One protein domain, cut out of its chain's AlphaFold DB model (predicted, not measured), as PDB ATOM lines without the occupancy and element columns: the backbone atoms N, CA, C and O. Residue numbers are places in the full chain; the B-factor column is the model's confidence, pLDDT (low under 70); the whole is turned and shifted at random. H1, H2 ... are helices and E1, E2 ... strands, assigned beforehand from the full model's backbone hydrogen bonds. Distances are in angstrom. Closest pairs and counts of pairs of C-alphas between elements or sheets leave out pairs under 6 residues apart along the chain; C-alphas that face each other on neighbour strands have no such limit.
ATOM      1  N   ILE A  82     299.297 272.635 296.140       92.19
ATOM      2  CA  ILE A  82     299.515 273.622 295.079       92.19
ATOM      3  C   ILE A  82     300.982 274.052 295.113       92.19
ATOM      4  O   ILE A  82     301.474 274.500 296.150       92.19
ATOM      5  N   THR A  83     301.654 273.928 293.967       95.25
ATOM      6  CA  THR A  83     303.026 274.406 293.786       95.25
ATOM      7  C   THR A  83     303.016 275.884 293.424       95.25
ATOM      8  O   THR A  83     302.240 276.307 292.567       95.25
ATOM      9  N   VAL A  84     303.856 276.664 294.097       95.81
ATOM     10  CA  VAL A  84     304.043 278.093 293.831       95.81
ATOM     11  C   VAL A  84     305.283 278.278 292.967       95.81
ATOM     12  O   VAL A  84     306.376 277.867 293.351       95.81
ATOM     13  N   GLU A  85     305.114 278.913 291.815       96.81
ATOM     14  CA  GLU A  85     306.230 279.317 290.964       96.81
ATOM     15  C   GLU A  85     306.899 280.571 291.530       96.81
ATOM     16  O   GLU A  85     306.234 281.542 291.897       96.81
ATOM     17  N   ILE A  86     308.223 280.524 291.641       95.56
ATOM     18  CA  ILE A  86     309.062 281.595 292.160       95.56
ATOM     19  C   ILE A  86     310.062 281.980 291.079       95.56
ATOM     20  O   ILE A  86     310.712 281.106 290.512       95.56
ATOM     21  N   ASN A  87     310.227 283.284 290.864       95.44
ATOM     22  CA  ASN A  87     311.160 283.854 289.898       95.44
ATOM     23  C   ASN A  87     312.219 284.677 290.651       95.44
ATOM     24  O   ASN A  87     312.003 285.865 290.896       95.44
ATOM     25  N   PRO A  88     313.309 284.053 291.136       93.69
ATOM     26  CA  PRO A  88     314.205 284.662 292.119       93.69
ATOM     27  C   PRO A  88     314.779 286.014 291.685       93.69
ATOM     28  O   PRO A  88     314.668 286.987 292.432       93.69
ATOM     29  N   SER A  89     315.367 286.092 290.488       92.12
ATOM     30  CA  SER A  89     316.000 287.321 290.004       92.12
ATOM     31  C   SER A  89     314.986 288.433 289.714       92.12
ATOM     32  O   SER A  89     315.220 289.578 290.110       92.12
ATOM     33  N   SER A  90     313.840 288.111 289.096       90.56
ATOM     34  CA  SER A  90     312.812 289.107 288.785       90.56
ATOM     35  C   SER A  90     312.185 289.649 290.062       90.56
ATOM     36  O   SER A  90     312.111 290.864 290.234       90.56
ATOM     37  N   ASN A  91     311.855 288.771 291.015       91.81
ATOM     38  CA  ASN A  91     311.359 289.156 292.331       91.81
ATOM     39  C   ASN A  91     312.352 290.054 293.072       91.81
ATOM     40  O   ASN A  91     311.936 291.062 293.641       91.81
ATOM     41  N   LEU A  92     313.645 289.707 293.075       88.88
ATOM     42  CA  LEU A  92     314.696 290.516 293.700       88.88
ATOM     43  C   LEU A  92     314.741 291.921 293.081       88.88
ATOM     44  O   LEU A  92     314.733 292.912 293.812       88.88
ATOM     45  N   LEU A  93     314.717 292.005 291.745       86.50
ATOM     46  CA  LEU A  93     314.820 293.264 291.008       86.50
ATOM     47  C   LEU A  93     313.600 294.175 291.212       86.50
ATOM     48  O   LEU A  93     313.763 295.382 291.394       86.50
ATOM     49  N   ILE A  94     312.382 293.624 291.194       87.25
ATOM     50  CA  ILE A  94     311.143 294.413 291.327       87.25
ATOM     51  C   ILE A  94     310.745 294.663 292.787       87.25
ATOM     52  O   ILE A  94     310.066 295.643 293.086       87.25
ATOM     53  N   GLY A  95     311.140 293.777 293.702       76.75
ATOM     54  CA  GLY A  95     310.675 293.747 295.088       76.75
ATOM     55  C   GLY A  95     311.408 294.686 296.043       76.75
ATOM     56  O   GLY A  95     311.142 294.636 297.241       76.75
ATOM     57  N   ASN A  96     312.327 295.522 295.545       74.75
ATOM     58  CA  ASN A  96     313.200 296.380 296.359       74.75
ATOM     59  C   ASN A  96     313.920 295.602 297.485       74.75
ATOM     60  O   ASN A  96     314.068 296.089 298.606       74.75
ATOM     61  N   MET A  97     314.326 294.364 297.193       83.69
ATOM     62  CA  MET A  97     315.078 293.505 298.107       83.69
ATOM     63  C   MET A  97     316.565 293.603 297.769       83.69
ATOM     64  O   MET A  97     316.944 293.547 296.603       83.69
ATOM     65  N   ALA A  98     317.410 293.765 298.788       80.75
ATOM     66  CA  ALA A  98     318.848 293.954 298.588       80.75
ATOM     67  C   ALA A  98     319.608 292.632 298.381       80.75
ATOM     68  O   ALA A  98     320.613 292.614 297.675       80.75
ATOM     69  N   ASP A  99     319.139 291.541 298.994       87.12
ATOM     70  CA  ASP A  99     319.789 290.230 298.962       87.12
ATOM     71  C   ASP A  99     318.729 289.125 298.822       87.12
ATOM     72  O   ASP A  99     317.650 289.193 299.420       87.12
ATOM     73  N   LEU A 100     319.040 288.081 298.047       90.56
ATOM     74  CA  LEU A 100     318.173 286.915 297.924       90.56
ATOM     75  C   LEU A 100     318.074 286.137 299.248       90.56
ATOM     76  O   LEU A 100     317.106 285.409 299.449       90.56
ATOM     77  N   LYS A 101     319.000 286.315 300.194       89.00
ATOM     78  CA  LYS A 101     318.887 285.765 301.560       89.00
ATOM     79  C   LYS A 101     317.644 286.247 302.306       89.00
ATOM     80  O   LYS A 101     317.088 285.493 303.099       89.00
ATOM     81  N   ASP A 102     317.163 287.449 301.997       87.88
ATOM     82  CA  ASP A 102     315.960 288.028 302.605       87.88
ATOM     83  C   ASP A 102     314.686 287.718 301.798       87.88
ATOM     84  O   ASP A 102     313.590 288.192 302.110       87.88
ATOM     85  N   HIS A 103     314.808 286.913 300.740       92.12
ATOM     86  CA  HIS A 103     313.721 286.662 299.810       92.12
ATOM     87  C   HIS A 103     312.561 285.884 300.475       92.12
ATOM     88  O   HIS A 103     312.787 284.866 301.139       92.12
ATOM     89  N   PRO A 104     311.282 286.262 300.235       89.69
ATOM     90  CA  PRO A 104     310.109 285.595 300.812       89.69
ATOM     91  C   PRO A 104     309.991 284.091 300.525       89.69
ATOM     92  O   PRO A 104     309.247 283.399 301.224       89.69
ATOM     93  N   LEU A 105     310.727 283.582 299.529       93.12
ATOM     94  CA  LEU A 105     310.897 282.151 299.230       93.12
ATOM     95  C   LEU A 105     311.216 281.347 300.487       93.12
ATOM     96  O   LEU A 105     310.573 280.329 300.734       93.12
ATOM     97  N   TRP A 106     312.150 281.823 301.310       92.00
ATOM     98  CA  TRP A 106     312.608 281.081 302.485       92.00
ATOM     99  C   TRP A 106     311.531 280.972 303.557       92.00
ATOM    100  O   TRP A 106     311.505 280.017 304.321       92.00
ATOM    101  N   ARG A 107     310.561 281.888 303.562       89.44
ATOM    102  CA  ARG A 107     309.370 281.761 304.403       89.44
ATOM    103  C   ARG A 107     308.365 280.758 303.834       89.44
ATOM    104  O   ARG A 107     307.604 280.186 304.606       89.44
ATOM    105  N   LEU A 108     308.306 280.567 302.517       92.12
ATOM    106  CA  LEU A 108     307.397 279.609 301.877       92.12
ATOM    107  C   LEU A 108     307.924 278.177 301.967       92.12
ATOM    108  O   LEU A 108     307.167 277.292 302.360       92.12
ATOM    109  N   ASN A 109     309.199 277.975 301.640       93.50
ATOM    110  CA  ASN A 109     309.864 276.678 301.642       93.50
ATOM    111  C   ASN A 109     311.279 276.800 302.240       93.50
ATOM    112  O   ASN A 109     312.259 276.861 301.490       93.50
ATOM    113  N   PRO A 110     311.404 276.906 303.577       92.25
ATOM    114  CA  PRO A 110     312.706 277.032 304.217       92.25
ATOM    115  C   PRO A 110     313.533 275.757 303.986       92.25
ATOM    116  O   PRO A 110     312.981 274.657 304.037       92.25
ATOM    117  N   PRO A 111     314.853 275.865 303.756       89.50
ATOM    118  CA  PRO A 111     315.688 274.695 303.495       89.50
ATOM    119  C   PRO A 111     315.915 273.817 304.731       89.50
ATOM    120  O   PRO A 111     316.293 272.654 304.611       89.50
ATOM    121  N   GLN A 112     315.686 274.369 305.919       83.81
ATOM    122  CA  GLN A 112     315.626 273.641 307.179       83.81
ATOM    123  C   GLN A 112     314.252 273.900 307.798       83.81
ATOM    124  O   GLN A 112     313.726 275.010 307.717       83.81
ATOM    125  N   HIS A 113     313.630 272.880 308.387       69.50
ATOM    126  CA  HIS A 113     312.325 273.036 309.026       69.50
ATOM    127  C   HIS A 113     312.446 273.873 310.306       69.50
ATOM    128  O   HIS A 113     312.610 273.340 311.397       69.50
ATOM    129  N   GLU A 114     312.352 275.190 310.156       64.50
ATOM    130  CA  GLU A 114     312.450 276.158 311.257       64.50
ATOM    131  C   GLU A 114     311.102 276.815 311.598       64.50
ATOM    132  O   GLU A 114     311.004 277.599 312.536       64.50
ATOM    133  N   SER A 115     310.047 276.512 310.836       66.81
ATOM    134  CA  SER A 115     308.750 277.190 310.915       66.81
ATOM    135  C   SER A 115     307.640 276.268 311.426       66.81
ATOM    136  O   SER A 115     307.510 275.134 310.971       66.81
ATOM    137  N   ASP A 116     306.761 276.815 312.274       68.56
ATOM    138  CA  ASP A 116     305.529 276.164 312.763       68.56
ATOM    139  C   ASP A 116     304.527 275.830 311.642       68.56
ATOM    140  O   ASP A 116     303.574 275.069 311.830       68.56
ATOM    141  N   LEU A 117     304.704 276.434 310.466       70.94
ATOM    142  CA  LEU A 117     303.936 276.124 309.269       70.94
ATOM    143  C   LEU A 117     304.663 275.121 308.373       70.94
ATOM    144  O   LEU A 117     305.860 275.303 308.128       70.94
ATOM    145  N   PRO A 118     303.934 274.141 307.800       72.94
ATOM    146  CA  PRO A 118     304.505 273.237 306.818       72.94
ATOM    147  C   PRO A 118     304.994 274.029 305.594       72.94
ATOM    148  O   PRO A 118     304.331 274.999 305.195       72.94
ATOM    149  N   PRO A 119     306.128 273.628 304.998       83.94
ATOM    150  CA  PRO A 119     306.606 274.223 303.765       83.94
ATOM    151  C   PRO A 119     305.581 274.047 302.644       83.94
ATOM    152  O   PRO A 119     304.818 273.078 302.603       83.94
ATOM    153  N   ILE A 120     305.569 275.008 301.731       92.38
ATOM    154  CA  ILE A 120     304.791 274.952 300.499       92.38
ATOM    155  C   ILE A 120     305.687 274.410 299.389       92.38
ATOM    156  O   ILE A 120     306.858 274.766 299.313       92.38
ATOM    157  N   SER A 121     305.120 273.579 298.515       94.12
ATOM    158  CA  SER A 121     305.791 273.150 297.288       94.12
ATOM    159  C   SER A 121     306.120 274.367 296.422       94.12
ATOM    160  O   SER A 121     305.236 275.179 296.140       94.12
ATOM    161  N   VAL A 122     307.370 274.506 295.994       96.62
ATOM    162  CA  VAL A 122     307.822 275.622 295.151       96.62
ATOM    163  C   VAL A 122     308.544 275.098 293.922       96.62
ATOM    164  O   VAL A 122     309.220 274.081 294.000       96.62
ATOM    165  N   CYS A 123     308.437 275.809 292.806       97.50
ATOM    166  CA  CYS A 123     309.280 275.600 291.633       97.50
ATOM    167  C   CYS A 123     309.951 276.916 291.220       97.50
ATOM    168  O   CYS A 123     309.506 277.993 291.614       97.50
ATOM    169  N   ILE A 124     311.044 276.821 290.461       97.44
ATOM    170  CA  ILE A 124     311.822 277.981 290.004       97.44
ATOM    171  C   ILE A 124     311.545 278.240 288.520       97.44
ATOM    172  O   ILE A 124     311.747 277.344 287.694       97.44
ATOM    173  N   GLY A 125     311.139 279.467 288.204       95.94
ATOM    174  CA  GLY A 125     310.979 280.009 286.856       95.94
ATOM    175  C   GLY A 125     311.931 281.183 286.597       95.94
ATOM    176  O   GLY A 125     312.537 281.725 287.518       95.94
ATOM    177  N   SER A 126     312.092 281.548 285.322       94.25
ATOM    178  CA  SER A 126     312.900 282.706 284.888       94.25
ATOM    179  C   SER A 126     312.068 283.928 284.503       94.25
ATOM    180  O   SER A 126     312.636 284.919 284.059       94.25
ATOM    181  N   ASP A 127     310.740 283.848 284.622       93.88
ATOM    182  CA  ASP A 127     309.815 284.925 284.247       93.88
ATOM    183  C   ASP A 127     310.020 285.390 282.788       93.88
ATOM    184  O   ASP A 127     309.828 284.604 281.856       93.88
ATOM    185  N   ASP A 128     310.507 286.621 282.596       90.69
ATOM    186  CA  ASP A 128     310.882 287.229 281.324       90.69
ATOM    187  C   ASP A 128     312.417 287.241 281.133       90.69
ATOM    188  O   ASP A 128     313.064 288.278 281.337       90.69
ATOM    189  N   PRO A 129     313.043 286.136 280.682       85.62
ATOM    190  CA  PRO A 129     314.503 286.023 280.573       85.62
ATOM    191  C   PRO A 129     315.134 287.091 279.667       85.62
ATOM    192  O   PRO A 129     316.283 287.476 279.865       85.62
ATOM    193  N   LEU A 130     314.382 287.617 278.691       90.38
ATOM    194  CA  LEU A 130     314.832 288.729 277.850       90.38
ATOM    195  C   LEU A 130     314.925 290.052 278.627       90.38
ATOM    196  O   LEU A 130     315.868 290.811 278.423       90.38
ATOM    197  N   THR A 131     313.953 290.330 279.497       89.31
ATOM    198  CA  THR A 131     313.893 291.564 280.296       89.31
ATOM    199  C   THR A 131     314.934 291.542 281.406       89.31
ATOM    200  O   THR A 131     315.609 292.543 281.638       89.31
ATOM    201  N   PHE A 132     315.085 290.397 282.071       86.94
ATOM    202  CA  PHE A 132     315.980 290.245 283.218       86.94
ATOM    203  C   PHE A 132     317.394 289.792 282.830       86.94
ATOM    204  O   PHE A 132     318.274 289.761 283.684       86.94
ATOM    205  N   ALA A 133     317.626 289.492 281.545       90.69
ATOM    206  CA  ALA A 133     318.880 288.944 281.029       90.69
ATOM    207  C   ALA A 133     319.333 287.694 281.808       90.69
ATOM    208  O   ALA A 133     320.511 287.551 282.135       90.69
ATOM    209  N   THR A 134     318.378 286.808 282.108       93.62
ATOM    210  CA  THR A 134     318.609 285.556 282.839       93.62
ATOM    211  C   THR A 134     318.132 284.344 282.043       93.62
ATOM    212  O   THR A 134     317.587 284.437 280.942       93.62
ATOM    213  N   SER A 135     318.340 283.167 282.613       96.25
ATOM    214  CA  SER A 135     317.868 281.882 282.137       96.25
ATOM    215  C   SER A 135     317.501 281.025 283.337       96.25
ATOM    216  O   SER A 135     318.036 281.205 284.429       96.25
ATOM    217  N   THR A 136     316.660 280.009 283.141       95.06
ATOM    218  CA  THR A 136     316.309 279.070 284.220       95.06
ATOM    219  C   THR A 136     317.550 278.458 284.878       95.06
ATOM    220  O   THR A 136     317.564 278.244 286.081       95.06
ATOM    221  N   ARG A 137     318.633 278.219 284.123       96.50
ATOM    222  CA  ARG A 137     319.902 277.740 284.693       96.50
ATOM    223  C   ARG A 137     320.489 278.736 285.695       96.50
ATOM    224  O   ARG A 137     320.938 278.319 286.756       96.50
ATOM    225  N   GLU A 138     320.516 280.013 285.340       96.56
ATOM    226  CA  GLU A 138     321.053 281.069 286.201       96.56
ATOM    227  C   GLU A 138     320.178 281.270 287.439       96.56
ATOM    228  O   GLU A 138     320.725 281.420 288.524       96.56
ATOM    229  N   GLU A 139     318.851 281.150 287.328       96.94
ATOM    230  CA  GLU A 139     317.962 281.189 288.502       96.94
ATOM    231  C   GLU A 139     318.300 280.082 289.510       96.94
ATOM    232  O   GLU A 139     318.439 280.338 290.706       96.94
ATOM    233  N   TYR A 140     318.506 278.849 289.031       97.75
ATOM    234  CA  TYR A 140     318.939 277.742 289.888       97.75
ATOM    235  C   TYR A 140     320.329 277.991 290.487       97.75
ATOM    236  O   TYR A 140     320.551 277.661 291.651       97.75
ATOM    237  N   GLN A 141     321.252 278.582 289.721       97.44
ATOM    238  CA  GLN A 141     322.591 278.910 290.212       97.44
ATOM    239  C   GLN A 141     322.542 279.963 291.323       97.44
ATOM    240  O   GLN A 141     323.151 279.764 292.366       97.44
ATOM    241  N   ILE A 142     321.773 281.042 291.153       95.81
ATOM    242  CA  ILE A 142     321.652 282.101 292.166       95.81
ATOM    243  C   ILE A 142     321.036 281.538 293.455       95.81
ATOM    244  O   ILE A 142     321.483 281.867 294.556       95.81
ATOM    245  N   VAL A 143     320.043 280.650 293.345       97.44
ATOM    246  CA  VAL A 143     319.462 279.966 294.510       97.44
ATOM    247  C   VAL A 143     320.486 279.037 295.177       97.44
ATOM    248  O   VAL A 143     320.621 279.074 296.400       97.44
ATOM    249  N   TYR A 144     321.244 278.250 294.404       98.12
ATOM    250  CA  TYR A 144     322.329 277.405 294.920       98.12
ATOM    251  C   TYR A 144     323.375 278.223 295.686       98.12
ATOM    252  O   TYR A 144     323.725 277.897 296.826       98.12
ATOM    253  N   ASP A 145     323.851 279.307 295.076       97.12
ATOM    254  CA  ASP A 145     324.848 280.202 295.658       97.12
ATOM    255  C   ASP A 145     324.307 280.823 296.945       97.12
ATOM    256  O   ASP A 145     324.989 280.846 297.963       97.12
ATOM    257  N   THR A 146     323.040 281.237 296.955       96.31
ATOM    258  CA  THR A 146     322.401 281.798 298.151       96.31
ATOM    259  C   THR A 146     322.335 280.785 299.291       96.31
ATOM    260  O   THR A 146     322.670 281.126 300.427       96.31
ATOM    261  N   LEU A 147     321.958 279.532 299.014       96.62
ATOM    262  CA  LEU A 147     321.903 278.463 300.016       96.62
ATOM    263  C   LEU A 147     323.293 278.157 300.593       96.62
ATOM    264  O   LEU A 147     323.465 278.112 301.813       96.62
ATOM    265  N   THR A 148     324.294 277.989 299.730       97.19
ATOM    266  CA  THR A 148     325.668 277.659 300.148       97.19
ATOM    267  C   THR A 148     326.345 278.813 300.887       97.19
ATOM    268  O   THR A 148     326.929 278.602 301.951       97.19
ATOM    269  N   LEU A 149     326.190 280.053 300.413       95.75
ATOM    270  CA  LEU A 149     326.674 281.262 301.094       95.75
ATOM    271  C   LEU A 149     325.949 281.533 302.419       95.75
ATOM    272  O   LEU A 149     326.454 282.301 303.240       95.75
ATOM    273  N   SER A 150     324.785 280.917 302.637       93.38
ATOM    274  CA  SER A 150     324.049 280.949 303.910       93.38
ATOM    275  C   SER A 150     324.429 279.802 304.855       93.38
ATOM    276  O   SER A 150     323.847 279.671 305.927       93.38
ATOM    277  N   GLY A 151     325.430 278.990 304.496       94.62
ATOM    278  CA  GLY A 151     326.019 277.970 305.367       94.62
ATOM    279  C   GLY A 151     325.488 276.551 305.163       94.62
ATOM    280  O   GLY A 151     325.879 275.654 305.909       94.62
ATOM    281  N   LEU A 152     324.632 276.313 304.164       96.00
ATOM    282  CA  LEU A 152     324.229 274.951 303.818       96.00
ATOM    283  C   LEU A 152     325.360 274.224 303.095       96.00
ATOM    284  O   LEU A 152     326.117 274.798 302.314       96.00
ATOM    285  N   THR A 153     325.432 272.916 303.318       97.31
ATOM    286  CA  THR A 153     326.327 272.051 302.551       97.31
ATOM    287  C   THR A 153     325.848 271.919 301.106       97.31
ATOM    288  O   THR A 153     324.653 272.006 300.822       97.31
ATOM    289  N   ASP A 154     326.775 271.620 300.193       97.62
ATOM    290  CA  ASP A 154     326.458 271.310 298.793       97.62
ATOM    291  C   ASP A 154     325.345 270.252 298.660       97.62
ATOM    292  O   ASP A 154     324.425 270.408 297.860       97.62
ATOM    293  N   ALA A 155     325.386 269.195 299.478       97.38
ATOM    294  CA  ALA A 155     324.384 268.132 299.445       97.38
ATOM    295  C   ALA A 155     322.979 268.636 299.814       97.38
ATOM    296  O   ALA A 155     322.006 268.278 299.155       97.38
ATOM    297  N   GLN A 156     322.871 269.494 300.834       96.62
ATOM    298  CA  GLN A 156     321.599 270.100 301.237       96.62
ATOM    299  C   GLN A 156     321.072 271.053 300.162       96.62
ATOM    300  O   GLN A 156     319.894 270.989 299.817       96.62
ATOM    301  N   ALA A 157     321.943 271.896 299.599       97.50
ATOM    302  CA  ALA A 157     321.564 272.829 298.543       97.50
ATOM    303  C   ALA A 157     321.065 272.091 297.291       97.50
ATOM    304  O   ALA A 157     319.998 272.407 296.771       97.50
ATOM    305  N   ARG A 158     321.785 271.052 296.844       97.62
ATOM    306  CA  ARG A 158     321.358 270.224 295.705       97.62
ATOM    307  C   ARG A 158     320.056 269.481 295.973       97.62
ATOM    308  O   ARG A 158     319.230 269.418 295.073       97.62
ATOM    309  N   SER A 159     319.859 268.957 297.183       97.25
ATOM    310  CA  SER A 159     318.597 268.305 297.554       97.25
ATOM    311  C   SER A 159     317.420 269.271 297.445       97.25
ATOM    312  O   SER A 159     316.424 268.943 296.814       97.25
ATOM    313  N   TRP A 160     317.556 270.483 297.987       97.06
ATOM    314  CA  TRP A 160     316.492 271.487 297.933       97.06
ATOM    315  C   TRP A 160     316.155 271.895 296.491       97.06
ATOM    316  O   TRP A 160     314.986 272.011 296.125       97.06
ATOM    317  N   LEU A 161     317.176 272.085 295.647       98.00
ATOM    318  CA  LEU A 161     316.980 272.406 294.228       98.00
ATOM    319  C   LEU A 161     316.314 271.262 293.465       98.00
ATOM    320  O   LEU A 161     315.493 271.513 292.585       98.00
ATOM    321  N   GLU A 162     316.659 270.020 293.795       97.94
ATOM    322  CA  GLU A 162     316.042 268.844 293.193       97.94
ATOM    323  C   GLU A 162     314.562 268.733 293.572       97.94
ATOM    324  O   GLU A 162     313.732 268.501 292.696       97.94
ATOM    325  N   ASP A 163     314.212 269.005 294.832       96.31
ATOM    326  CA  ASP A 163     312.816 269.059 295.276       96.31
ATOM    327  C   ASP A 163     312.029 270.135 294.508       96.31
ATOM    328  O   ASP A 163     310.916 269.883 294.042       96.31
ATOM    329  N   ALA A 164     312.623 271.316 294.298       97.25
ATOM    330  CA  ALA A 164     312.006 272.385 293.512       97.25
ATOM    331  C   ALA A 164     311.848 272.018 292.024       97.25
ATOM    332  O   ALA A 164     310.844 272.355 291.381       97.25
ATOM    333  N   ARG A 165     312.822 271.293 291.465       97.38
ATOM    334  CA  ARG A 165     312.789 270.789 290.087       97.38
ATOM    335  C   ARG A 165     311.689 269.746 289.904       97.38
ATOM    336  O   ARG A 165     310.927 269.819 288.937       97.38
ATOM    337  N   GLU A 166     311.595 268.791 290.822       96.00
ATOM    338  CA  GLU A 166     310.554 267.763 290.836       96.00
ATOM    339  C   GLU A 166     309.166 268.373 291.037       96.00
ATOM    340  O   GLU A 166     308.230 268.009 290.326       96.00
ATOM    341  N   ALA A 167     309.022 269.358 291.927       95.19
ATOM    342  CA  ALA A 167     307.779 270.107 292.088       95.19
ATOM    343  C   ALA A 167     307.324 270.732 290.760       95.19
ATOM    344  O   ALA A 167     306.182 270.522 290.352       95.19
ATOM    345  N   GLY A 168     308.231 271.404 290.039       94.56
ATOM    346  CA  GLY A 168     307.940 271.979 288.722       94.56
ATOM    347  C   GLY A 168     307.539 270.937 287.673       94.56
ATOM    348  O   GLY A 168     306.607 271.154 286.895       94.56
ATOM    349  N   LEU A 169     308.191 269.770 287.663       92.31
ATOM    350  CA  LEU A 169     307.813 268.666 286.773       92.31
ATOM    351  C   LEU A 169     306.447 268.069 287.108       92.31
ATOM    352  O   LEU A 169     305.716 267.676 286.196       92.31
ATOM    353  N   ASN A 170     306.109 267.979 288.389       91.06
ATOM    354  CA  ASN A 170     304.850 267.413 288.857       91.06
ATOM    355  C   ASN A 170     303.679 268.389 288.687       91.06
ATOM    356  O   ASN A 170     302.545 267.949 288.499       91.06
ATOM    357  N   SER A 171     303.939 269.699 288.696       90.94
ATOM    358  CA  SER A 171     302.924 270.747 288.541       90.94
ATOM    359  C   SER A 171     302.717 271.224 287.101       90.94
ATOM    360  O   SER A 171     301.928 272.140 286.870       90.94
ATOM    361  N   ARG A 172     303.409 270.642 286.115       89.38
ATOM    362  CA  ARG A 172     303.302 271.063 284.710       89.38
ATOM    363  C   ARG A 172     301.947 270.704 284.094       89.38
ATOM    364  O   ARG A 172     301.414 269.616 284.296       89.38
TER     365      ARG A 172
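What this domain is: This is residues 82 to 172 of the 219 residues of the protein "A_deaminase domain-containing protein" of Rhodospirillaceae bacterium (UniProt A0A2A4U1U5). Two very short parallel strands, E1 and E2, lie side by side, and a helical hairpin of H4 and H5 packs on E2, most closely with H5. H1 packs on H4 nearly at a right angle, H2 lies between H1 and E2 along the chain, and H3 and the loop of residues 109 to 121 lie toward opposite ends of the long axis. The printed part has 91 residues with five named helices and two named strands, in the order E1 H1 H2 E2 H3 H4 H5; the class is mostly helix. It is compact, with a radius of gyration of the C-alphas of 12.5 A and spans of 36 by 30 by 24 A.

Where its parts are: The sheet is made by E1, residues 84 to 86, 6.3 A long from C-alpha 84 at (304.043, 278.093, 293.831), and E2, residues 122 to 124, 6.9 A long. Between them come H1, residues 88 to 94, 10.3 A long, and H2, residues 105 to 108. After E2 come H3, residues 129 to 132, and H4, residues 136 to 149, 19.9 A long from C-alpha 136 at (316.309, 279.070, 284.220). H5, residues 154 to 170, is the longest helix, 24.1 A, and ends at C-alpha 170 at (304.850, 267.413, 288.857).

How they stand to each other: E1 and E2 are parallel neighbours at 33 degrees, with N 86 and O 123 at 2.8 A and N 123 and O 84 at 3.0 A, within hydrogen-bond range. E1, H1, H2 and E2 form a strand-helix-strand unit, two parallel neighbour strands with helices between them in the chain, with a right-handed crossover. The closest C-alphas of E2 and H5 are those of Cys 123 and Ala 164, 4.6 A apart. H4 and H5 form a helical hairpin: they touch, closest at the C-alphas of Leu 147 and Ala 157, 5.8 A, and H5 touches H4 with residues 154 to 161 alone. They run opposite ways at a shallow tilt of 34.6 degrees, only just short of steep. H4 touches H1 with residues 139 to 143 alone, about perpendicular at 87 degrees, closest at the C-alphas of Pro 88 and Glu 139, 6.3 A. H3 is close to H1 but not clearly touching, with the C-alphas of Ser 90 and Phe 132 6.5 A apart. H2 touches no helix; its closest C-alpha to E1 is that of Leu 105, 7.3 A from Ile 86. In H1, H4 and H5 every O i to N i+4 pair is within hydrogen-bond range; H2 and H3 are too short for such a pair.

The domain as a whole: The C-alphas of Asp 116 and Leu 130 are the two farthest apart, at 38.3 A. The printed part has no cut. The link from H2 to E2, 13 residues, is long. The mean pLDDT of the printed part is 91.4, and residues 113 to 116 are under 70.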